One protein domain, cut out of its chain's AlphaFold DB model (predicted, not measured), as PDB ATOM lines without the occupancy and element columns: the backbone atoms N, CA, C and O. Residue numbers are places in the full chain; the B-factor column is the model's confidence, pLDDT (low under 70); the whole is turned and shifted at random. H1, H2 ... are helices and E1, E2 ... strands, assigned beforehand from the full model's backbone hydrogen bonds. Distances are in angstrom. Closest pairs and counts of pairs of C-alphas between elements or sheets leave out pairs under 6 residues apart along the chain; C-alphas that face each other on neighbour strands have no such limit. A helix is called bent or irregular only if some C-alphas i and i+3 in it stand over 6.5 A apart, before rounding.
ATOM      1  N   ALA A  13      28.314 -28.944   8.666       93.50
ATOM      2  CA  ALA A  13      28.345 -30.402   8.771       93.50
ATOM      3  C   ALA A  13      28.550 -31.050   7.395       93.50
ATOM      4  O   ALA A  13      28.126 -30.495   6.382       93.50
ATOM      5  N   TRP A  14      29.153 -32.231   7.359       94.31
ATOM      6  CA  TRP A  14      29.399 -32.988   6.126       94.31
ATOM      7  C   TRP A  14      28.680 -34.337   6.150       94.31
ATOM      8  O   TRP A  14      28.488 -34.908   7.218       94.31
ATOM      9  N   SER A  15      28.269 -34.865   4.995       93.88
ATOM     10  CA  SER A  15      27.535 -36.142   4.926       93.88
ATOM     11  C   SER A  15      28.371 -37.356   5.336       93.88
ATOM     12  O   SER A  15      27.811 -38.368   5.743       93.88
ATOM     13  N   GLY A  16      29.702 -37.258   5.264       93.00
ATOM     14  CA  GLY A  16      30.620 -38.269   5.792       93.00
ATOM     15  C   GLY A  16      30.830 -38.192   7.305       93.00
ATOM     16  O   GLY A  16      31.557 -39.019   7.857       93.00
ATOM     17  N   GLU A  17      30.226 -37.209   7.972       93.69
ATOM     18  CA  GLU A  17      30.147 -37.149   9.424       93.69
ATOM     19  C   GLU A  17      28.915 -37.930   9.868       93.69
ATOM     20  O   GLU A  17      27.798 -37.637   9.441       93.69
ATOM     21  N   GLU A  18      29.119 -38.916  10.741       85.75
ATOM     22  CA  GLU A  18      28.017 -39.570  11.446       85.75
ATOM     23  C   GLU A  18      27.109 -38.510  12.084       85.75
ATOM     24  O   GLU A  18      27.571 -37.431  12.483       85.75
ATOM     25  N   GLY A  19      25.808 -38.805  12.146       87.00
ATOM     26  CA  GLY A  19      24.824 -37.910  12.746       87.00
ATOM     27  C   GLY A  19      25.119 -37.604  14.221       87.00
ATOM     28  O   GLY A  19      26.035 -38.180  14.816       87.00
ATOM     29  N   PRO A  20      24.356 -36.683  14.834       90.75
ATOM     30  CA  PRO A  20      24.455 -36.427  16.263       90.75
ATOM     31  C   PRO A  20      24.344 -37.722  17.073       90.75
ATOM     32  O   PRO A  20      23.519 -38.577  16.762       90.75
ATOM     33  N   TYR A  21      25.147 -37.845  18.123       91.12
ATOM     34  CA  TYR A  21      25.111 -38.969  19.054       91.12
ATOM     35  C   TYR A  21      25.405 -38.493  20.476       91.12
ATOM     36  O   TYR A  21      25.962 -37.411  20.687       91.12
ATOM     37  N   ILE A  22      25.038 -39.312  21.463       89.62
ATOM     38  CA  ILE A  22      25.388 -39.050  22.859       89.62
ATOM     39  C   ILE A  22      26.794 -39.587  23.117       89.62
ATOM     40  O   ILE A  22      27.060 -40.771  22.921       89.62
ATOM     41  N   ALA A  23      27.701 -38.712  23.542       89.62
ATOM     42  CA  ALA A  23      29.076 -39.078  23.832       89.62
ATOM     43  C   ALA A  23      29.150 -40.121  24.968       89.62
ATOM     44  O   ALA A  23      28.350 -40.073  25.906       89.62
ATOM     45  N   PRO A  24      30.142 -41.033  24.938       88.56
ATOM     46  CA  PRO A  24      30.337 -42.011  26.009       88.56
ATOM     47  C   PRO A  24      30.895 -41.383  27.299       88.56
ATOM     48  O   PRO A  24      31.014 -42.065  28.309       88.56
ATOM     49  N   TYR A  25      31.232 -40.091  27.271       86.44
ATOM     50  CA  TYR A  25      31.749 -39.320  28.395       86.44
ATOM     51  C   TYR A  25      30.813 -38.158  28.743       86.44
ATOM     52  O   TYR A  25      29.995 -37.718  27.931       86.44
ATOM     53  N   LEU A  26      30.950 -37.665  29.971       86.62
ATOM     54  CA  LEU A  26      30.196 -36.530  30.494       86.62
ATOM     55  C   LEU A  26      31.045 -35.255  30.414       86.62
ATOM     56  O   LEU A  26      32.273 -35.320  30.453       86.62
ATOM     57  N   ILE A  27      30.392 -34.101  30.337       83.19
ATOM     58  CA  ILE A  27      31.018 -32.792  30.555       83.19
ATOM     59  C   ILE A  27      30.339 -32.177  31.767       83.19
ATOM     60  O   ILE A  27      29.118 -32.067  31.773       83.19
ATOM     61  N   GLU A  28      31.118 -31.825  32.792       85.12
ATOM     62  CA  GLU A  28      30.588 -31.282  34.055       85.12
ATOM     63  C   GLU A  28      29.484 -32.177  34.658       85.12
ATOM     64  O   GLU A  28      28.466 -31.711  35.155       85.12
ATOM     65  N   GLY A  29      29.657 -33.502  34.554       85.06
ATOM     66  CA  GLY A  29      28.676 -34.486  35.026       85.06
ATOM     67  C   GLY A  29      27.435 -34.651  34.137       85.06
ATOM     68  O   GLY A  29      26.606 -35.511  34.419       85.06
ATOM     69  N   MET A  30      27.315 -33.900  33.039       87.06
ATOM     70  CA  MET A  30      26.153 -33.933  32.148       87.06
ATOM     71  C   MET A  30      26.420 -34.722  30.856       87.06
ATOM     72  O   MET A  30      27.520 -34.645  30.292       87.06
ATOM     73  N   PRO A  31      25.427 -35.473  30.336       88.75
ATOM     74  CA  PRO A  31      25.519 -36.104  29.025       88.75
ATOM     75  C   PRO A  31      25.729 -35.075  27.915       88.75
ATOM     76  O   PRO A  31      25.074 -34.037  27.879       88.75
ATOM     77  N   LEU A  32      26.608 -35.389  26.968       89.94
ATOM     78  CA  LEU A  32      26.918 -34.514  25.844       89.94
ATOM     79  C   LEU A  32      26.327 -35.062  24.547       89.94
ATOM     80  O   LEU A  32      26.626 -36.190  24.163       89.94
ATOM     81  N   ILE A  33      25.602 -34.224  23.813       90.44
ATOM     82  CA  ILE A  33      25.306 -34.456  22.401       90.44
ATOM     83  C   ILE A  33      26.439 -33.869  21.580       90.44
ATOM     84  O   ILE A  33      26.768 -32.685  21.662       90.44
ATOM     85  N   THR A  34      27.047 -34.712  20.764       91.75
ATOM     86  CA  THR A  34      28.151 -34.317  19.907       91.75
ATOM     87  C   THR A  34      27.968 -34.900  18.518       91.75
ATOM     88  O   THR A  34      26.991 -35.580  18.218       91.75
ATOM     89  N   GLN A  35      28.904 -34.577  17.641       92.56
ATOM     90  CA  GLN A  35      28.953 -35.099  16.292       92.56
ATOM     91  C   GLN A  35      30.411 -35.344  15.927       92.56
ATOM     92  O   GLN A  35      31.298 -34.588  16.335       92.56
ATOM     93  N   ARG A  36      30.669 -36.391  15.142       93.31
ATOM     94  CA  ARG A  36      32.008 -36.663  14.627       93.31
ATOM     95  C   ARG A  36      32.441 -35.509  13.722       93.31
ATOM     96  O   ARG A  36      31.632 -34.986  12.961       93.31
ATOM     97  N   SER A  37      33.702 -35.093  13.805       93.56
ATOM     98  CA  SER A  37      34.232 -33.980  13.008       93.56
ATOM     99  C   SER A  37      35.179 -34.512  11.937       93.56
ATOM    100  O   SER A  37      36.286 -34.936  12.254       93.56
ATOM    101  N   GLN A  38      34.737 -34.507  10.680       92.12
ATOM    102  CA  GLN A  38      35.509 -34.909   9.499       92.12
ATOM    103  C   GLN A  38      35.196 -33.943   8.341       92.12
ATOM    104  O   GLN A  38      34.562 -34.336   7.357       92.12
ATOM    105  N   PRO A  39      35.587 -32.658   8.458       90.88
ATOM    106  CA  PRO A  39      35.332 -31.682   7.408       90.88
ATOM    107  C   PRO A  39      35.990 -32.119   6.094       90.88
ATOM    108  O   PRO A  39      37.102 -32.642   6.091       90.88
ATOM    109  N   GLY A  40      35.295 -31.918   4.976       90.12
ATOM    110  CA  GLY A  40      35.752 -32.331   3.645       90.12
ATOM    111  C   GLY A  40      35.335 -33.744   3.234       90.12
ATOM    112  O   GLY A  40      35.451 -34.088   2.059       90.12
ATOM    113  N   LYS A  41      34.825 -34.573   4.154       93.19
ATOM    114  CA  LYS A  41      34.408 -35.942   3.832       93.19
ATOM    115  C   LYS A  41      32.943 -35.991   3.394       93.19
ATOM    116  O   LYS A  41      32.040 -35.843   4.213       93.19
ATOM    117  N   GLY A  42      32.708 -36.269   2.113       92.94
ATOM    118  CA  GLY A  42      31.368 -36.311   1.520       92.94
ATOM    119  C   GLY A  42      30.898 -34.935   1.045       92.94
ATOM    120  O   GLY A  42      31.702 -34.110   0.618       92.94
ATOM    121  N   ASP A  43      29.593 -34.687   1.125       91.50
ATOM    122  CA  ASP A  43      28.963 -33.446   0.674       91.50
ATOM    123  C   ASP A  43      28.701 -32.487   1.845       91.50
ATOM    124  O   ASP A  43      28.273 -32.926   2.919       91.50
ATOM    125  N   PRO A  44      28.889 -31.168   1.659       90.06
ATOM    126  CA  PRO A  44      28.521 -30.185   2.666       90.06
ATOM    127  C   PRO A  44      26.998 -30.139   2.852       90.06
ATOM    128  O   PRO A  44      26.232 -29.871   1.924       90.06
ATOM    129  N   LEU A  45      26.552 -30.342   4.088       88.94
ATOM    130  CA  LEU A  45      25.153 -30.259   4.490       88.94
ATOM    131  C   LEU A  45      24.801 -28.810   4.823       88.94
ATOM    132  O   LEU A  45      24.739 -28.400   5.985       88.94
ATOM    133  N   TRP A  46      24.576 -28.006   3.785       79.38
ATOM    134  CA  TRP A  46      24.162 -26.612   3.933       79.38
ATOM    135  C   TRP A  46      22.957 -26.486   4.877       79.38
ATOM    136  O   TRP A  46      22.014 -27.271   4.800       79.38
ATOM    137  N   LYS A  47      22.983 -25.479   5.761       82.12
ATOM    138  CA  LYS A  47      22.025 -25.249   6.870       82.12
ATOM    139  C   LYS A  47      22.174 -26.175   8.086       82.12
ATOM    140  O   LYS A  47      21.489 -25.946   9.079       82.12
ATOM    141  N   ARG A  48      23.076 -27.162   8.067       88.00
ATOM    142  CA  ARG A  48      23.440 -27.944   9.256       88.00
ATOM    143  C   ARG A  48      24.820 -27.528   9.757       88.00
ATOM    144  O   ARG A  48      25.781 -27.466   8.991       88.00
ATOM    145  N   LYS A  49      24.910 -27.231  11.054       91.44
ATOM    146  CA  LYS A  49      26.181 -27.014  11.754       91.44
ATOM    147  C   LYS A  49      26.636 -28.343  12.353       91.44
ATOM    148  O   LYS A  49      25.805 -29.084  12.876       91.44
ATOM    149  N   ASN A  50      27.931 -28.624  12.316       93.81
ATOM    150  CA  ASN A  50      28.510 -29.703  13.099       93.81
ATOM    151  C   ASN A  50      28.523 -29.291  14.576       93.81
ATOM    152  O   ASN A  50      29.070 -28.240  14.919       93.81
ATOM    153  N   LEU A  51      27.909 -30.098  15.444       91.81
ATOM    154  CA  LEU A  51      27.698 -29.734  16.851       91.81
ATOM    155  C   LEU A  51      29.009 -29.543  17.623       91.81
ATOM    156  O   LEU A  51      29.130 -28.604  18.410       91.81
ATOM    157  N   ALA A  52      30.007 -30.395  17.373       92.75
ATOM    158  CA  ALA A  52      31.305 -30.297  18.032       92.75
ATOM    159  C   ALA A  52      32.038 -29.017  17.613       92.75
ATOM    160  O   ALA A  52      32.450 -28.237  18.470       92.75
ATOM    161  N   ARG A  53      32.124 -28.754  16.303       94.38
ATOM    162  CA  ARG A  53      32.778 -27.544  15.783       94.38
ATOM    163  C   ARG A  53      32.054 -26.266  16.177       94.38
ATOM    164  O   ARG A  53      32.706 -25.305  16.558       94.38
ATOM    165  N   SER A  54      30.724 -26.246  16.124       92.06
ATOM    166  CA  SER A  54      29.941 -25.070  16.517       92.06
ATOM    167  C   SER A  54      30.143 -24.719  17.989       92.06
ATOM    168  O   SER A  54      30.264 -23.543  18.318       92.06
ATOM    169  N   ARG A  55      30.197 -25.727  18.868       92.75
ATOM    170  CA  ARG A  55      30.466 -25.527  20.295       92.75
ATOM    171  C   ARG A  55      31.885 -25.022  20.531       92.75
ATOM    172  O   ARG A  55      32.045 -24.030  21.228       92.75
ATOM    173  N   LEU A  56      32.884 -25.652  19.908       91.81
ATOM    174  CA  LEU A  56      34.273 -25.197  20.001       91.81
ATOM    175  C   LEU A  56      34.413 -23.748  19.514       91.81
ATOM    176  O   LEU A  56      35.069 -22.941  20.154       91.81
ATOM    177  N   ALA A  57      33.737 -23.397  18.420       92.50
ATOM    178  CA  ALA A  57      33.773 -22.051  17.873       92.50
ATOM    179  C   ALA A  57      33.224 -20.980  18.818       92.50
ATOM    180  O   ALA A  57      33.782 -19.889  18.893       92.50
ATOM    181  N   ALA A  58      32.147 -21.300  19.533       89.25
ATOM    182  CA  ALA A  58      31.560 -20.404  20.516       89.25
ATOM    183  C   ALA A  58      32.426 -20.280  21.780       89.25
ATOM    184  O   ALA A  58      32.614 -19.171  22.262       89.25
ATOM    185  N   LEU A  59      32.966 -21.395  22.290       89.31
ATOM    186  CA  LEU A  59      33.777 -21.407  23.516       89.31
ATOM    187  C   LEU A  59      35.152 -20.753  23.317       89.31
ATOM    188  O   LEU A  59      35.588 -19.977  24.156       89.31
ATOM    189  N   GLU A  60      35.803 -21.020  22.186       90.75
ATOM    190  CA  GLU A  60      37.190 -20.605  21.922       90.75
ATOM    191  C   GLU A  60      37.287 -19.377  21.006       90.75
ATOM    192  O   GLU A  60      38.364 -19.028  20.521       90.75
ATOM    193  N   MET A  61      36.156 -18.734  20.698       90.31
ATOM    194  CA  MET A  61      36.097 -17.586  19.788       90.31
ATOM    195  C   MET A  61      36.774 -17.865  18.431       90.31
ATOM    196  O   MET A  61      37.468 -17.019  17.856       90.31
ATOM    197  N   ILE A  62      36.564 -19.068  17.896       93.88
ATOM    198  CA  ILE A  62      37.077 -19.475  16.585       93.88
ATOM    199  C   ILE A  62      36.104 -19.023  15.500       93.88
ATOM    200  O   ILE A  62      34.886 -19.142  15.630       93.88
ATOM    201  N   CYS A  63      36.651 -18.538  14.389       94.56
ATOM    202  CA  CYS A  63      35.869 -18.095  13.254       94.56
ATOM    203  C   CYS A  63      35.025 -19.252  12.716       94.56
ATOM    204  O   CYS A  63      35.562 -20.230  12.188       94.56
ATOM    205  N   GLY A  64      33.699 -19.096  12.743       92.69
ATOM    206  CA  GLY A  64      32.770 -20.126  12.268       92.69
ATOM    207  C   GLY A  64      32.920 -20.487  10.780       92.69
ATOM    208  O   GLY A  64      32.347 -21.462  10.297       92.69
ATOM    209  N   VAL A  65      33.692 -19.702  10.034       93.12
ATOM    210  CA  VAL A  65      33.826 -19.813   8.588       93.12
ATOM    211  C   VAL A  65      35.185 -20.374   8.170       93.12
ATOM    212  O   VAL A  65      35.201 -21.309   7.380       93.12
ATOM    213  N   CYS A  66      36.308 -19.866   8.683       93.81
ATOM    214  CA  CYS A  66      37.636 -20.387   8.323       93.81
ATOM    215  C   CYS A  66      38.251 -21.332   9.367       93.81
ATOM    216  O   CYS A  66      39.254 -21.973   9.068       93.81
ATOM    217  N   GLY A  67      37.684 -21.425  10.575       94.31
ATOM    218  CA  GLY A  67      38.202 -22.288  11.639       94.31
ATOM    219  C   GLY A  67      39.454 -21.761  12.351       94.31
ATOM    220  O   GLY A  67      40.056 -22.506  13.114       94.31
ATOM    221  N   GLN A  68      39.846 -20.502  12.127       96.19
ATOM    222  CA  GLN A  68      40.975 -19.857  12.817       96.19
ATOM    223  C   GLN A  68      40.501 -18.985  13.992       96.19
ATOM    224  O   GLN A  68      39.397 -18.438  13.903       96.19
ATOM    225  N   PRO A  69      41.300 -18.815  15.064       95.19
ATOM    226  CA  PRO A  69      40.988 -17.891  16.156       95.19
ATOM    227  C   PRO A  69      40.719 -16.478  15.639       95.19
ATOM    228  O   PRO A  69      41.433 -16.001  14.763       95.19
ATOM    229  N   THR A  70      39.702 -15.809  16.182       93.12
ATOM    230  CA  THR A  70      39.298 -14.475  15.695       93.12
ATOM    231  C   THR A  70      40.120 -13.315  16.257       93.12
ATOM    232  O   THR A  70      40.134 -12.227  15.681       93.12
ATOM    233  N   GLY A  71      40.817 -13.508  17.382       90.62
ATOM    234  CA  GLY A  71      41.611 -12.447  18.008       90.62
ATOM    235  C   GLY A  71      40.770 -11.197  18.285       90.62
ATOM    236  O   GLY A  71      39.777 -11.272  18.995       90.62
ATOM    237  N   LEU A  72      41.137 -10.039  17.734       89.31
ATOM    238  CA  LEU A  72      40.330  -8.807  17.817       89.31
ATOM    239  C   LEU A  72      39.513  -8.516  16.542       89.31
ATOM    240  O   LEU A  72      38.733  -7.562  16.525       89.31
ATOM    241  N   ASP A  73      39.662  -9.320  15.486       92.44
ATOM    242  CA  ASP A  73      38.835  -9.243  14.277       92.44
ATOM    243  C   ASP A  73      37.600 -10.132  14.447       92.44
ATOM    244  O   ASP A  73      37.478 -11.236  13.910       92.44
ATOM    245  N   ARG A  74      36.691  -9.644  15.292       90.19
ATOM    246  CA  ARG A  74      35.463 -10.330  15.670       90.19
ATOM    247  C   ARG A  74      34.256  -9.577  15.147       90.19
ATOM    248  O   ARG A  74      34.017  -8.427  15.507       90.19
ATOM    249  N   TRP A  75      33.465 -10.267  14.343       91.75
ATOM    250  CA  TRP A  75      32.182  -9.809  13.835       91.75
ATOM    251  C   TRP A  75      31.107 -10.824  14.168       91.75
ATOM    252  O   TRP A  75      31.342 -12.033  14.114       91.75
ATOM    253  N   GLN A  76      29.920 -10.323  14.491       87.06
ATOM    254  CA  GLN A  76      28.807 -11.149  14.928       87.06
ATOM    255  C   GLN A  76      27.590 -10.944  14.034       87.06
ATOM    256  O   GLN A  76      27.158  -9.814  13.800       87.06
ATOM    257  N   PHE A  77      27.011 -12.055  13.571       86.56
ATOM    258  CA  PHE A  77      25.655 -12.058  13.033       86.56
ATOM    259  C   PHE A  77      24.662 -12.123  14.196       86.56
ATOM    260  O   PHE A  77      24.752 -13.013  15.046       86.56
ATOM    261  N   HIS A  78      23.697 -11.209  14.212       79.06
ATOM    262  CA  HIS A  78      22.718 -11.062  15.293       79.06
ATOM    263  C   HIS A  78      21.574 -12.080  15.179       79.06
ATOM    264  O   HIS A  78      20.405 -11.727  15.114       79.06
ATOM    265  N   MET A  79      21.897 -13.375  15.186       79.69
ATOM    266  CA  MET A  79      20.909 -14.458  15.045       79.69
ATOM    267  C   MET A  79      20.498 -15.114  16.376       79.69
ATOM    268  O   MET A  79      20.100 -16.276  16.399       79.69
ATOM    269  N   GLY A  80      20.584 -14.363  17.471       82.44
ATOM    270  CA  GLY A  80      20.174 -14.752  18.817       82.44
ATOM    271  C   GLY A  80      18.779 -14.286  19.234       82.44
ATOM    272  O   GLY A  80      17.968 -13.837  18.427       82.44
ATOM    273  N   HIS A  81      18.513 -14.390  20.532       84.19
ATOM    274  CA  HIS A  81      17.274 -13.968  21.182       84.19
ATOM    275  C   HIS A  81      17.551 -13.438  22.593       84.19
ATOM    276  O   HIS A  81      18.599 -13.696  23.183       84.19
ATOM    277  N   TRP A  82      16.607 -12.669  23.132       82.00
ATOM    278  CA  TRP A  82      16.714 -12.096  24.472       82.00
ATOM    279  C   TRP A  82      16.206 -13.075  25.537       82.00
ATOM    280  O   TRP A  82      15.095 -13.587  25.421       82.00
ATOM    281  N   ILE A  83      16.998 -13.293  26.589       80.75
ATOM    282  CA  ILE A  83      16.650 -14.088  27.772       80.75
ATOM    283  C   ILE A  83      17.070 -13.306  29.014       80.75
ATOM    284  O   ILE A  83      18.253 -13.024  29.194       80.75
ATOM    285  N   GLY A  84      16.117 -12.954  29.881       80.12
ATOM    286  CA  GLY A  84      16.422 -12.335  31.178       80.12
ATOM    287  C   GLY A  84      17.290 -11.072  31.081       80.12
ATOM    288  O   GLY A  84      18.177 -10.875  31.903       80.12
ATOM    289  N   GLY A  85      17.092 -10.251  30.042       79.81
ATOM    290  CA  GLY A  85      17.892  -9.043  29.801       79.81
ATOM    291  C   GLY A  85      19.259  -9.278  29.144       79.81
ATOM    292  O   GLY A  85      19.964  -8.310  28.870       79.81
ATOM    293  N   ASN A  86      19.623 -10.521  28.831       82.00
ATOM    294  CA  ASN A  86      20.824 -10.856  28.070       82.00
ATOM    295  C   ASN A  86      20.461 -11.272  26.647       82.00
ATOM    296  O   ASN A  86      19.441 -11.920  26.417       82.00
ATOM    297  N   TYR A  87      21.309 -10.932  25.687       83.31
ATOM    298  CA  TYR A  87      21.193 -11.441  24.329       83.31
ATOM    299  C   TYR A  87      22.018 -12.715  24.192       83.31
ATOM    300  O   TYR A  87      23.223 -12.700  24.434       83.31
ATOM    301  N   SER A  88      21.353 -13.807  23.827       84.31
ATOM    302  CA  SER A  88      21.925 -15.151  23.747       84.31
ATOM    303  C   SER A  88      21.930 -15.632  22.302       84.31
ATOM    304  O   SER A  88      20.891 -15.606  21.638       84.31
ATOM    305  N   PHE A  89      23.071 -16.100  21.805       84.25
ATOM    306  CA  PHE A  89      23.205 -16.620  20.441       84.25
ATOM    307  C   PHE A  89      24.106 -17.856  20.393       84.25
ATOM    308  O   PHE A  89      24.944 -18.063  21.264       84.25
ATOM    309  N   ALA A  90      23.926 -18.694  19.369       81.75
ATOM    310  CA  ALA A  90      24.703 -19.927  19.166       81.75
ATOM    311  C   ALA A  90      25.632 -19.830  17.938       81.75
ATOM    312  O   ALA A  90      26.194 -20.812  17.444       81.75
ATOM    313  N   GLU A  91      25.724 -18.640  17.360       84.69
ATOM    314  CA  GLU A  91      26.532 -18.304  16.204       84.69
ATOM    315  C   GLU A  91      27.934 -17.937  16.656       84.69
ATOM    316  O   GLU A  91      28.122 -16.969  17.382       84.69
ATOM    317  N   ALA A  92      28.915 -18.683  16.168       86.62
ATOM    318  CA  ALA A  92      30.308 -18.334  16.365       86.62
ATOM    319  C   ALA A  92      30.642 -16.957  15.765       86.62
ATOM    320  O   ALA A  92      30.078 -16.606  14.716       86.62
ATOM    321  N   PRO A  93      31.607 -16.231  16.357       91.06
ATOM    322  CA  PRO A  93      32.139 -15.027  15.741       91.06
ATOM    323  C   PRO A  93      32.788 -15.359  14.393       91.06
ATOM    324  O   PRO A  93      33.133 -16.506  14.087       91.06
ATOM    325  N   VAL A  94      32.976 -14.341  13.561       93.69
ATOM    326  CA  VAL A  94      33.673 -14.462  12.281       93.69
ATOM    327  C   VAL A  94      34.629 -13.294  12.056       93.69
ATOM    328  O   VAL A  94      34.384 -12.198  12.542       93.69
ATOM    329  N   HIS A  95      35.689 -13.522  11.284       95.06
ATOM    330  CA  HIS A  95      36.505 -12.441  10.724       95.06
ATOM    331  C   HIS A  95      35.681 -11.575   9.765       95.06
ATOM    332  O   HIS A  95      34.782 -12.103   9.098       95.06
ATOM    333  N   GLU A  96      36.039 -10.303   9.592       93.62
ATOM    334  CA  GLU A  96      35.356  -9.391   8.660       93.62
ATOM    335  C   GLU A  96      35.271  -9.975   7.242       93.62
ATOM    336  O   GLU A  96      34.195 -10.135   6.654       93.62
ATOM    337  N   ALA A  97      36.425 -10.395   6.713       93.00
ATOM    338  CA  ALA A  97      36.535 -10.968   5.376       93.00
ATOM    339  C   ALA A  97      35.717 -12.262   5.232       93.00
ATOM    340  O   ALA A  97      35.176 -12.563   4.164       93.00
ATOM    341  N   CYS A  98      35.603 -13.036   6.312       93.56
ATOM    342  CA  CYS A  98      34.782 -14.238   6.338       93.56
ATOM    343  C   CYS A  98      33.286 -13.910   6.368       93.56
ATOM    344  O   CYS A  98      32.509 -14.584   5.690       93.56
ATOM    345  N   ALA A  99      32.887 -12.868   7.097       91.44
ATOM    346  CA  ALA A  99      31.514 -12.386   7.152       91.44
ATOM    347  C   ALA A  99      31.036 -11.913   5.770       91.44
ATOM    348  O   ALA A  99      29.975 -12.328   5.303       91.44
ATOM    349  N   LEU A 100      31.868 -11.136   5.068       89.44
ATOM    350  CA  LEU A 100      31.619 -10.687   3.695       89.44
ATOM    351  C   LEU A 100      31.430 -11.858   2.723       89.44
ATOM    352  O   LEU A 100      30.489 -11.869   1.926       89.44
ATOM    353  N   LYS A 101      32.293 -12.879   2.802       88.88
ATOM    354  CA  LYS A 101      32.147 -14.102   1.994       88.88
ATOM    355  C   LYS A 101      30.856 -14.847   2.335       88.88
ATOM    356  O   LYS A 101      30.128 -15.253   1.430       88.88
ATOM    357  N   ALA A 102      30.538 -14.992   3.620       87.38
ATOM    358  CA  ALA A 102      29.326 -15.667   4.072       87.38
ATOM    359  C   ALA A 102      28.051 -14.955   3.586       87.38
ATOM    360  O   ALA A 102      27.147 -15.626   3.095       87.38
ATOM    361  N   LEU A 103      28.002 -13.619   3.629       85.19
ATOM    362  CA  LEU A 103      26.895 -12.817   3.087       85.19
ATOM    363  C   LEU A 103      26.693 -13.040   1.577       85.19
ATOM    364  O   LEU A 103      25.561 -13.138   1.105       85.19
ATOM    365  N   LYS A 104      27.784 -13.184   0.814       84.00
ATOM    366  CA  LYS A 104      27.736 -13.436  -0.638       84.00
ATOM    367  C   LYS A 104      27.307 -14.858  -1.002       84.00
ATOM    368  O   LYS A 104      26.781 -15.067  -2.096       84.00
ATOM    369  N   LEU A 105      27.528 -15.838  -0.126       79.75
ATOM    370  CA  LEU A 105      27.397 -17.259  -0.469       79.75
ATOM    371  C   LEU A 105      26.243 -17.968   0.242       79.75
ATOM    372  O   LEU A 105      25.613 -18.833  -0.355       79.75
ATOM    373  N   CYS A 106      25.933 -17.610   1.488       77.44
ATOM    374  CA  CYS A 106      24.947 -18.321   2.294       77.44
ATOM    375  C   CYS A 106      23.514 -17.898   1.923       77.44
ATOM    376  O   CYS A 106      23.145 -16.748   2.174       77.44
ATOM    377  N   PRO A 107      22.659 -18.811   1.417       75.50
ATOM    378  CA  PRO A 107      21.280 -18.473   1.061       75.50
ATOM    379  C   PRO A 107      20.471 -17.927   2.241       75.50
ATOM    380  O   PRO A 107      19.668 -17.020   2.067       75.50
ATOM    381  N   VAL A 108      20.717 -18.442   3.453       77.31
ATOM    382  CA  VAL A 108      20.018 -17.996   4.669       77.31
ATOM    383  C   VAL A 108      20.398 -16.560   5.029       77.31
ATOM    384  O   VAL A 108      19.523 -15.759   5.350       77.31
ATOM    385  N   LEU A 109      21.685 -16.210   4.944       79.44
ATOM    386  CA  LEU A 109      22.134 -14.852   5.257       79.44
ATOM    387  C   LEU A 109      21.689 -13.848   4.192       79.44
ATOM    388  O   LEU A 109      21.311 -12.744   4.549       79.44
ATOM    389  N   LYS A 110      21.632 -14.239   2.911       76.50
ATOM    390  CA  LYS A 110      21.093 -13.385   1.836       76.50
ATOM    391  C   LYS A 110      19.651 -12.950   2.079       76.50
ATOM    392  O   LYS A 110      19.276 -11.846   1.707       76.50
ATOM    393  N   THR A 111      18.847 -13.826   2.681       74.31
ATOM    394  CA  THR A 111      17.443 -13.532   3.001       74.31
ATOM    395  C   THR A 111      17.263 -12.714   4.278       74.31
ATOM    396  O   THR A 111      16.163 -12.240   4.538       74.31
ATOM    397  N   ARG A 112      18.315 -12.537   5.087       70.19
ATOM    398  CA  ARG A 112      18.261 -11.721   6.303       70.19
ATOM    399  C   ARG A 112      18.793 -10.323   5.997       70.19
ATOM    400  O   ARG A 112      19.880 -10.169   5.454       70.19
ATOM    401  N   ALA A 113      18.034  -9.295   6.371       61.09
ATOM    402  CA  ALA A 113      18.461  -7.899   6.233       61.09
ATOM    403  C   ALA A 113      19.552  -7.502   7.251       61.09
ATOM    404  O   ALA A 113      20.113  -6.409   7.175       61.09
ATOM    405  N   GLU A 114      19.849  -8.372   8.215       71.44
ATOM    406  CA  GLU A 114      20.793  -8.091   9.287       71.44
ATOM    407  C   GLU A 114      22.237  -8.302   8.843       71.44
ATOM    408  O   GLU A 114      22.716  -9.418   8.640       71.44
ATOM    409  N   LEU A 115      22.942  -7.181   8.738       82.06
ATOM    410  CA  LEU A 115      24.380  -7.141   8.535       82.06
ATOM    411  C   LEU A 115      25.103  -7.397   9.865       82.06
ATOM    412  O   LEU A 115      24.617  -6.948  10.914       82.06
ATOM    413  N   PRO A 116      26.256  -8.086   9.834       88.19
ATOM    414  CA  PRO A 116      27.051  -8.320  11.021       88.19
ATOM    415  C   PRO A 116      27.629  -7.001  11.543       88.19
ATOM    416  O   PRO A 116      27.968  -6.100  10.764       88.19
ATOM    417  N   SER A 117      27.756  -6.907  12.864       88.06
ATOM    418  CA  SER A 117      28.409  -5.780  13.538       88.06
ATOM    419  C   SER A 117      29.763  -6.203  14.084       88.06
ATOM    420  O   SER A 117      29.939  -7.353  14.501       88.06
ATOM    421  N   ARG A 118      30.703  -5.256  14.118       89.19
ATOM    422  CA  ARG A 118      31.987  -5.453  14.784       89.19
ATOM    423  C   ARG A 118      31.771  -5.585  16.286       89.19
ATOM    424  O   ARG A 118      31.007  -4.822  16.875       89.19
ATOM    425  N   VAL A 119      32.474  -6.528  16.891       85.62
ATOM    426  CA  VAL A 119      32.537  -6.704  18.338       85.62
ATOM    427  C   VAL A 119      33.654  -5.803  18.880       85.62
ATOM    428  O   VAL A 119      34.792  -5.919  18.419       85.62
ATOM    429  N   PRO A 120      33.365  -4.874  19.811       83.94
ATOM    430  CA  PRO A 120      34.387  -4.075  20.475       83.94
ATOM    431  C   PRO A 120      35.453  -4.953  21.137       83.94
ATOM    432  O   PRO A 120      35.146  -6.014  21.673       83.94
ATOM    433  N   ALA A 121      36.711  -4.514  21.093       81.75
ATOM    434  CA  ALA A 121      37.846  -5.309  21.575       81.75
ATOM    435  C   ALA A 121      37.794  -5.589  23.088       81.75
ATOM    436  O   ALA A 121      38.322  -6.596  23.547       81.75
ATOM    437  N   ASP A 122      37.155  -4.694  23.833       81.88
ATOM    438  CA  ASP A 122      36.910  -4.753  25.271       81.88
ATOM    439  C   ASP A 122      35.634  -5.525  25.639       81.88
ATOM    440  O   ASP A 122      35.393  -5.787  26.815       81.88
ATOM    441  N   MET A 123      34.813  -5.905  24.655       82.88
ATOM    442  CA  MET A 123      33.596  -6.665  24.910       82.88
ATOM    443  C   MET A 123      33.939  -8.117  25.228       82.88
ATOM    444  O   MET A 123      34.532  -8.836  24.418       82.88
ATOM    445  N   VAL A 124      33.519  -8.562  26.408       79.12
ATOM    446  CA  VAL A 124      33.712  -9.936  26.864       79.12
ATOM    447  C   VAL A 124      32.459 -10.744  26.568       79.12
ATOM    448  O   VAL A 124      31.343 -10.352  26.905       79.12
ATOM    449  N   PHE A 125      32.659 -11.876  25.906       82.44
ATOM    450  CA  PHE A 125      31.613 -12.844  25.618       82.44
ATOM    451  C   PHE A 125      31.597 -13.875  26.736       82.44
ATOM    452  O   PHE A 125      32.630 -14.464  27.048       82.44
ATOM    453  N   ASP A 126      30.427 -14.096  27.322       83.75
ATOM    454  CA  ASP A 126      30.230 -15.169  28.287       83.75
ATOM    455  C   ASP A 126      29.756 -16.410  27.526       83.75
ATOM    456  O   ASP A 126      28.587 -16.515  27.147       83.75
ATOM    457  N   ALA A 127      30.697 -17.295  27.199       83.69
ATOM    458  CA  ALA A 127      30.424 -18.521  26.467       83.69
ATOM    459  C   ALA A 127      30.153 -19.667  27.448       83.69
ATOM    460  O   ALA A 127      30.985 -19.996  28.290       83.69
ATOM    461  N   LYS A 128      28.984 -20.294  27.321       85.38
ATOM    462  CA  LYS A 128      28.498 -21.333  28.233       85.38
ATOM    463  C   LYS A 128      27.973 -22.533  27.476       85.38
ATOM    464  O   LYS A 128      27.513 -22.427  26.338       85.38
ATOM    465  N   LEU A 129      28.000 -23.689  28.129       86.19
ATOM    466  CA  LEU A 129      27.365 -24.889  27.606       86.19
ATOM    467  C   LEU A 129      25.849 -24.692  27.547       86.19
ATOM    468  O   LEU A 129      25.214 -24.280  28.513       86.19
ATOM    469  N   ALA A 130      25.277 -24.986  26.384       80.81
ATOM    470  CA  ALA A 130      23.840 -24.936  26.184       80.81
ATOM    471  C   ALA A 130      23.227 -26.247  26.670       80.81
ATOM    472  O   ALA A 130      23.603 -27.316  26.180       80.81
ATOM    473  N   LEU A 131      22.278 -26.148  27.595       84.06
ATOM    474  CA  LEU A 131      21.574 -27.286  28.167       84.06
ATOM    475  C   LEU A 131      20.231 -27.503  27.460       84.06
ATOM    476  O   LEU A 131      19.570 -26.539  27.085       84.06
ATOM    477  N   GLY A 132      19.850 -28.760  27.262       82.56
ATOM    478  CA  GLY A 132      18.556 -29.159  26.715       82.56
ATOM    479  C   GLY A 132      17.957 -30.296  27.529       82.56
ATOM    480  O   GLY A 132      18.668 -31.199  27.965       82.56
ATOM    481  N   THR A 133      16.652 -30.256  27.745       87.25
ATOM    482  CA  THR A 133      15.914 -31.329  28.416       87.25
ATOM    483  C   THR A 133      15.909 -32.608  27.569       87.25
ATOM    484  O   THR A 133      16.027 -32.537  26.340       87.25
ATOM    485  N   PRO A 134      15.704 -33.793  28.171       85.62
ATOM    486  CA  PRO A 134      15.552 -35.036  27.412       85.62
ATOM    487  C   PRO A 134      14.490 -34.953  26.299       85.62
ATOM    488  O   PRO A 134      14.700 -35.458  25.195       85.62
ATOM    489  N   ALA A 135      13.372 -34.260  26.551       85.81
ATOM    490  CA  ALA A 135      12.301 -34.072  25.573       85.81
ATOM    491  C   ALA A 135      12.747 -33.228  24.365       85.81
ATOM    492  O   ALA A 135      12.497 -33.610  23.220       85.81
ATOM    493  N   GLU A 136      13.450 -32.116  24.598       86.31
ATOM    494  CA  GLU A 136      14.001 -31.279  23.524       86.31
ATOM    495  C   GLU A 136      15.049 -32.034  22.707       86.31
ATOM    496  O   GLU A 136      15.093 -31.914  21.483       86.31
ATOM    497  N   VAL A 137      15.875 -32.844  23.370       84.06
ATOM    498  CA  VAL A 137      16.887 -33.679  22.721       84.06
ATOM    499  C   VAL A 137      16.253 -34.710  21.801       84.06
ATOM    500  O   VAL A 137      16.641 -34.802  20.632       84.06
ATOM    501  N   LYS A 138      15.242 -35.434  22.289       86.50
ATOM    502  CA  LYS A 138      14.481 -36.385  21.478       86.50
ATOM    503  C   LYS A 138      13.821 -35.684  20.295       86.50
ATOM    504  O   LYS A 138      13.978 -36.130  19.161       86.50
ATOM    505  N   ALA A 139      13.141 -34.564  20.533       86.56
ATOM    506  CA  ALA A 139      12.439 -33.823  19.487       86.56
ATOM    507  C   ALA A 139      13.389 -33.268  18.412       86.56
ATOM    508  O   ALA A 139      13.072 -33.300  17.224       86.56
ATOM    509  N   LYS A 140      14.561 -32.761  18.812       84.25
ATOM    510  CA  LYS A 140      15.506 -32.087  17.912       84.25
ATOM    511  C   LYS A 140      16.459 -33.039  17.196       84.25
ATOM    512  O   LYS A 140      16.809 -32.790  16.043       84.25
ATOM    513  N   PHE A 141      16.922 -34.081  17.880       84.19
ATOM    514  CA  PHE A 141      17.984 -34.963  17.390       84.19
ATOM    515  C   PHE A 141      17.533 -36.410  17.184       84.19
ATOM    516  O   PHE A 141      18.286 -37.182  16.598       84.19
ATOM    517  N   GLY A 142      16.335 -36.790  17.643       86.06
ATOM    518  CA  GLY A 142      15.867 -38.177  17.599       86.06
ATOM    519  C   GLY A 142      16.673 -39.109  18.506       86.06
ATOM    520  O   GLY A 142      16.710 -40.311  18.265       86.06
ATOM    521  N   LEU A 143      17.363 -38.555  19.508       83.38
ATOM    522  CA  LEU A 143      18.232 -39.304  20.410       83.38
ATOM    523  C   LEU A 143      17.533 -39.555  21.740       83.38
ATOM    524  O   LEU A 143      16.940 -38.651  22.323       83.38
ATOM    525  N   GLU A 144      17.685 -40.773  22.242       80.31
ATOM    526  CA  GLU A 144      17.292 -41.179  23.587       80.31
ATOM    527  C   GLU A 144      18.458 -41.940  24.219       80.31
ATOM    528  O   GLU A 144      19.174 -42.672  23.531       80.31
ATOM    529  N   ARG A 145      18.672 -41.776  25.528       67.75
ATOM    530  CA  ARG A 145      19.648 -42.592  26.257       67.75
ATOM    531  C   ARG A 145      18.917 -43.685  27.020       67.75
ATOM    532  O   ARG A 145      18.262 -43.406  28.017       67.75
ATOM    533  N   SER A 146      19.055 -44.932  26.581       58.47
ATOM    534  CA  SER A 146      18.569 -46.081  27.345       58.47
ATOM    535  C   SER A 146      19.334 -46.205  28.670       58.47
ATOM    536  O   SER A 146      20.565 -46.182  28.668       58.47
ATOM    537  N   GLY A 147      18.620 -46.367  29.788       53.41
ATOM    538  CA  GLY A 147      19.213 -46.711  31.089       53.41
ATOM    539  C   GLY A 147      19.644 -45.545  31.987       53.41
ATOM    540  O   GLY A 147      20.212 -45.795  33.045       53.41
ATOM    541  N   LEU A 148      19.365 -44.290  31.622       50.69
ATOM    542  CA  LEU A 148      19.497 -43.147  32.534       50.69
ATOM    543  C   LEU A 148      18.110 -42.693  32.986       50.69
ATOM    544  O   LEU A 148      17.376 -42.062  32.232       50.69
ATOM    545  N   VAL A 149      17.759 -43.026  34.228       42.00
ATOM    546  CA  VAL A 149      16.626 -42.421  34.936       42.00
ATOM    547  C   VAL A 149      17.111 -41.096  35.496       42.00
ATOM    548  O   VAL A 149      17.504 -41.017  36.653       42.00
ATOM    549  N   THR A 150      17.161 -40.061  34.666       52.31
ATOM    550  CA  THR A 150      17.352 -38.703  35.171       52.31
ATOM    551  C   THR A 150      16.662 -37.716  34.243       52.31
ATOM    552  O   THR A 150      16.975 -37.689  33.054       52.31
ATOM    553  N   ASP A 151      15.859 -36.811  34.798       64.00
ATOM    554  CA  ASP A 151      15.435 -35.559  34.147       64.00
ATOM    555  C   ASP A 151      16.617 -34.590  33.896       64.00
ATOM    556  O   ASP A 151      16.424 -33.410  33.601       64.00
ATOM    557  N   ALA A 152      17.861 -35.063  34.049       69.00
ATOM    558  CA  ALA A 152      19.058 -34.255  33.929       69.00
ATOM    559  C   ALA A 152      19.206 -33.698  32.502       69.00
ATOM    560  O   ALA A 152      18.953 -34.404  31.518       69.00
ATOM    561  N   PRO A 153      19.647 -32.439  32.374       81.38
ATOM    562  CA  PRO A 153      19.850 -31.822  31.079       81.38
ATOM    563  C   PRO A 153      21.041 -32.426  30.324       81.38
ATOM    564  O   PRO A 153      22.016 -32.907  30.901       81.38
ATOM    565  N   PHE A 154      20.978 -32.327  29.000       83.25
ATOM    566  CA  PHE A 154      22.050 -32.641  28.067       83.25
ATOM    567  C   PHE A 154      22.774 -31.372  27.636       83.25
ATOM    568  O   PHE A 154      22.139 -30.380  27.283       83.25
ATOM    569  N   VAL A 155      24.092 -31.440  27.503       82.62
ATOM    570  CA  VAL A 155      24.859 -30.429  26.775       82.62
ATOM    571  C   VAL A 155      24.604 -30.607  25.276       82.62
ATOM    572  O   VAL A 155      25.020 -31.595  24.677       82.62
ATOM    573  N   CYS A 156      23.921 -29.645  24.657       80.25
ATOM    574  CA  CYS A 156      23.499 -29.690  23.251       80.25
ATOM    575  C   CYS A 156      24.321 -28.770  22.330       80.25
ATOM    576  O   CYS A 156      24.175 -28.815  21.107       80.25
ATOM    577  N   GLY A 157      25.152 -27.900  22.906       84.31
ATOM    578  CA  GLY A 157      25.938 -26.908  22.178       84.31
ATOM    579  C   GLY A 157      26.632 -25.932  23.123       84.31
ATOM    580  O   GLY A 157      26.860 -26.248  24.288       84.31
ATOM    581  N   ALA A 158      26.945 -24.746  22.617       82.50
ATOM    582  CA  ALA A 158      27.319 -23.603  23.436       82.50
ATOM    583  C   ALA A 158      26.526 -22.375  22.992       82.50
ATOM    584  O   ALA A 158      26.181 -22.237  21.814       82.50
ATOM    585  N   VAL A 159      26.223 -21.523  23.960       83.88
ATOM    586  CA  VAL A 159      25.635 -20.204  23.762       83.88
ATOM    587  C   VAL A 159      26.631 -19.162  24.222       83.88
ATOM    588  O   VAL A 159      27.373 -19.374  25.175       83.88
ATOM    589  N   VAL A 160      26.627 -18.035  23.538       81.62
ATOM    590  CA  VAL A 160      27.322 -16.836  23.964       81.62
ATOM    591  C   VAL A 160      26.278 -15.842  24.432       81.62
ATOM    592  O   VAL A 160      25.300 -15.590  23.721       81.62
ATOM    593  N   THR A 161      26.486 -15.285  25.621       84.19
ATOM    594  CA  THR A 161      25.625 -14.252  26.190       84.19
ATOM    595  C   THR A 161      26.318 -12.905  26.280       84.19
ATOM    596  O   THR A 161      27.501 -12.810  26.609       84.19
ATOM    597  N   LEU A 162      25.538 -11.857  26.013       84.38
ATOM    598  CA  LEU A 162      25.927 -10.461  26.157       84.38
ATOM    599  C   LEU A 162      24.920  -9.692  27.022       84.38
ATOM    600  O   LEU A 162      23.713  -9.798  26.770       84.38
ATOM    601  N   PRO A 163      25.382  -8.861  27.975       83.94
ATOM    602  CA  PRO A 163      24.514  -7.946  28.708       83.94
ATOM    603  C   PRO A 163      23.802  -6.957  27.781       83.94
ATOM    604  O   PRO A 163      24.375  -6.502  26.788       83.94
ATOM    605  N   ALA A 164      22.582  -6.532  28.132       80.88
ATOM    606  CA  ALA A 164      21.811  -5.572  27.328       80.88
ATOM    607  C   ALA A 164      22.581  -4.295  26.952       80.88
ATOM    608  O   ALA A 164      22.412  -3.785  25.843       80.88
ATOM    609  N   ALA A 165      23.410  -3.769  27.858       83.06
ATOM    610  CA  ALA A 165      24.216  -2.577  27.605       83.06
ATOM    611  C   ALA A 165      25.214  -2.793  26.453       83.06
ATOM    612  O   ALA A 165      25.299  -1.961  25.547       83.06
ATOM    613  N   GLU A 166      25.887  -3.945  26.433       83.44
ATOM    614  CA  GLU A 166      26.830  -4.317  25.375       83.44
ATOM    615  C   GLU A 166      26.119  -4.537  24.039       83.44
ATOM    616  O   GLU A 166      26.590  -4.107  22.989       83.44
ATOM    617  N   VAL A 167      24.919  -5.114  24.058       77.06
ATOM    618  CA  VAL A 167      24.121  -5.304  22.838       77.06
ATOM    619  C   VAL A 167      23.692  -3.967  22.242       77.06
ATOM    620  O   VAL A 167      23.775  -3.779  21.032       77.06
ATOM    621  N   ARG A 168      23.278  -2.998  23.069       81.06
ATOM    622  CA  ARG A 168      22.962  -1.642  22.586       81.06
ATOM    623  C   ARG A 168      24.183  -0.998  21.933       81.06
ATOM    624  O   ARG A 168      24.056  -0.429  20.850       81.06
ATOM    625  N   ARG A 169      25.358  -1.160  22.547       82.06
ATOM    626  CA  ARG A 169      26.638  -0.698  22.001       82.06
ATOM    627  C   ARG A 169      27.000  -1.401  20.689       82.06
ATOM    628  O   ARG A 169      27.502  -0.731  19.792       82.06
ATOM    629  N   LEU A 170      26.726  -2.702  20.538       78.19
ATOM    630  CA  LEU A 170      26.887  -3.443  19.273       78.19
ATOM    631  C   LEU A 170      25.952  -2.934  18.179       78.19
ATOM    632  O   LEU A 170      26.361  -2.767  17.031       78.19
ATOM    633  N   CYS A 171      24.690  -2.698  18.529       74.50
ATOM    634  CA  CYS A 171      23.675  -2.217  17.599       74.50
ATOM    635  C   CYS A 171      23.973  -0.805  17.088       74.50
ATOM    636  O   CYS A 171      23.567  -0.482  15.971       74.50
ATOM    637  N   SER A 172      24.692   0.007  17.869       78.31
ATOM    638  CA  SER A 172      25.167   1.329  17.455       78.31
ATOM    639  C   SER A 172      26.492   1.297  16.683       78.31
ATOM    640  O   SER A 172      26.926   2.347  16.214       78.31
ATOM    641  N   GLN A 173      27.158   0.141  16.556       77.31
ATOM    642  CA  GLN A 173      28.394   0.045  15.775       77.31
ATOM    643  C   GLN A 173      28.123   0.161  14.269       77.31
ATOM    644  O   GLN A 173      27.060  -0.256  13.791       77.31
TER     645      GLN A 173
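Overview. This is residues 13 to 173 of the 181 residues of an uncharacterized protein of Altererythrobacter sp. Root672 (UniProt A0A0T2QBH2). A strongly twisted sheet of four strands is built along one long, bent strand, E7, with H1 packed over it. The small hairpin E1 and E2 packs on the first part of E7, H5 follows directly from its last residue, and H2 and H3 lie off the sheet. The printed part has 161 residues, with five named helices and seven named strands in the order E1 E2 E3 H1 E4 E5 H2 H3 E6 H4 E7 H5. The larger sheet runs E4 E5 E7 E6, all antiparallel, and the class is mixed, helices and strands. The whole is compact, with a radius of gyration of the C-alphas of 16.5 A and spans of 50 by 39 by 27 A.

Arrangement. E1, residues 21 to 27, and E2, residues 30 to 34, form an antiparallel hairpin, with N 23 and O 32 2.8 A apart, within hydrogen-bond range. E3, residues 44 to 49, pairs with no named strand, but residues 13 to 14 pair antiparallel with its residues 44 to 45. H1, residues 51 to 59, and E7, residues 154 to 163, come closest at the C-alphas of Arg 55 and Ala 158, 4.8 A apart; H1 is on the sheet, over E7, at a height over the sheet of 8.3 A. The closest C-alphas of E2 and E7 are those of Leu 32 and Val 155, 4.7 A apart. E4, residues 81 to 83, is an edge strand and forms a hairpin with E5, residues 86 to 89; N 83 and O 86 are 2.8 A apart. E5 and E7 are antiparallel neighbours, with N 160 and O 89 2.8 A apart. H2, residues 96 to 105, and H3, residues 107 to 110, touch only at the corner, closest at the C-alphas of Leu 103 and Leu 109, 5.6 A apart. E6, residues 126 to 132, is the other edge strand, antiparallel to E7, with N 128 and O 159 2.8 A apart. E5, H2 H3 and E6 form a split strand-helix-strand unit, two strands of one sheet joined through helices and with another strand, E7, between them in the sheet, and its crossover is right-handed. H4, residues 134 to 141, only grazes the sheet, and H5, residues 164 to 171, stands only just at the sheet's level, at a height of 3.8 A. In H1, H2, H4 and H5 every O i to N i+4 pair is within hydrogen-bond range; H3 is too short for such a pair.

Along the chain. E1 begins at C-alpha 21, (25.111, -38.969, 19.054), and H2 measures 14.4 A from first to last C-alpha. E6 measures 18.3 A. E7 measures 24.8 A, from C-alpha 154 at (22.050, -32.641, 28.067), and bends by 70 degrees at residue 157. H5 ends at C-alpha 171, (23.675, -2.217, 17.599).

Size, cuts and confidence. The two C-alphas farthest apart are those of Gly 147 and Ser 172, 50.3 A. The printed part has no cut; the links H1 to E4, H3 to E6 and H4 to E7 are long. Mean pLDDT of the printed part is 84.8, and residue 113 and residues 145 to 152 are under 70.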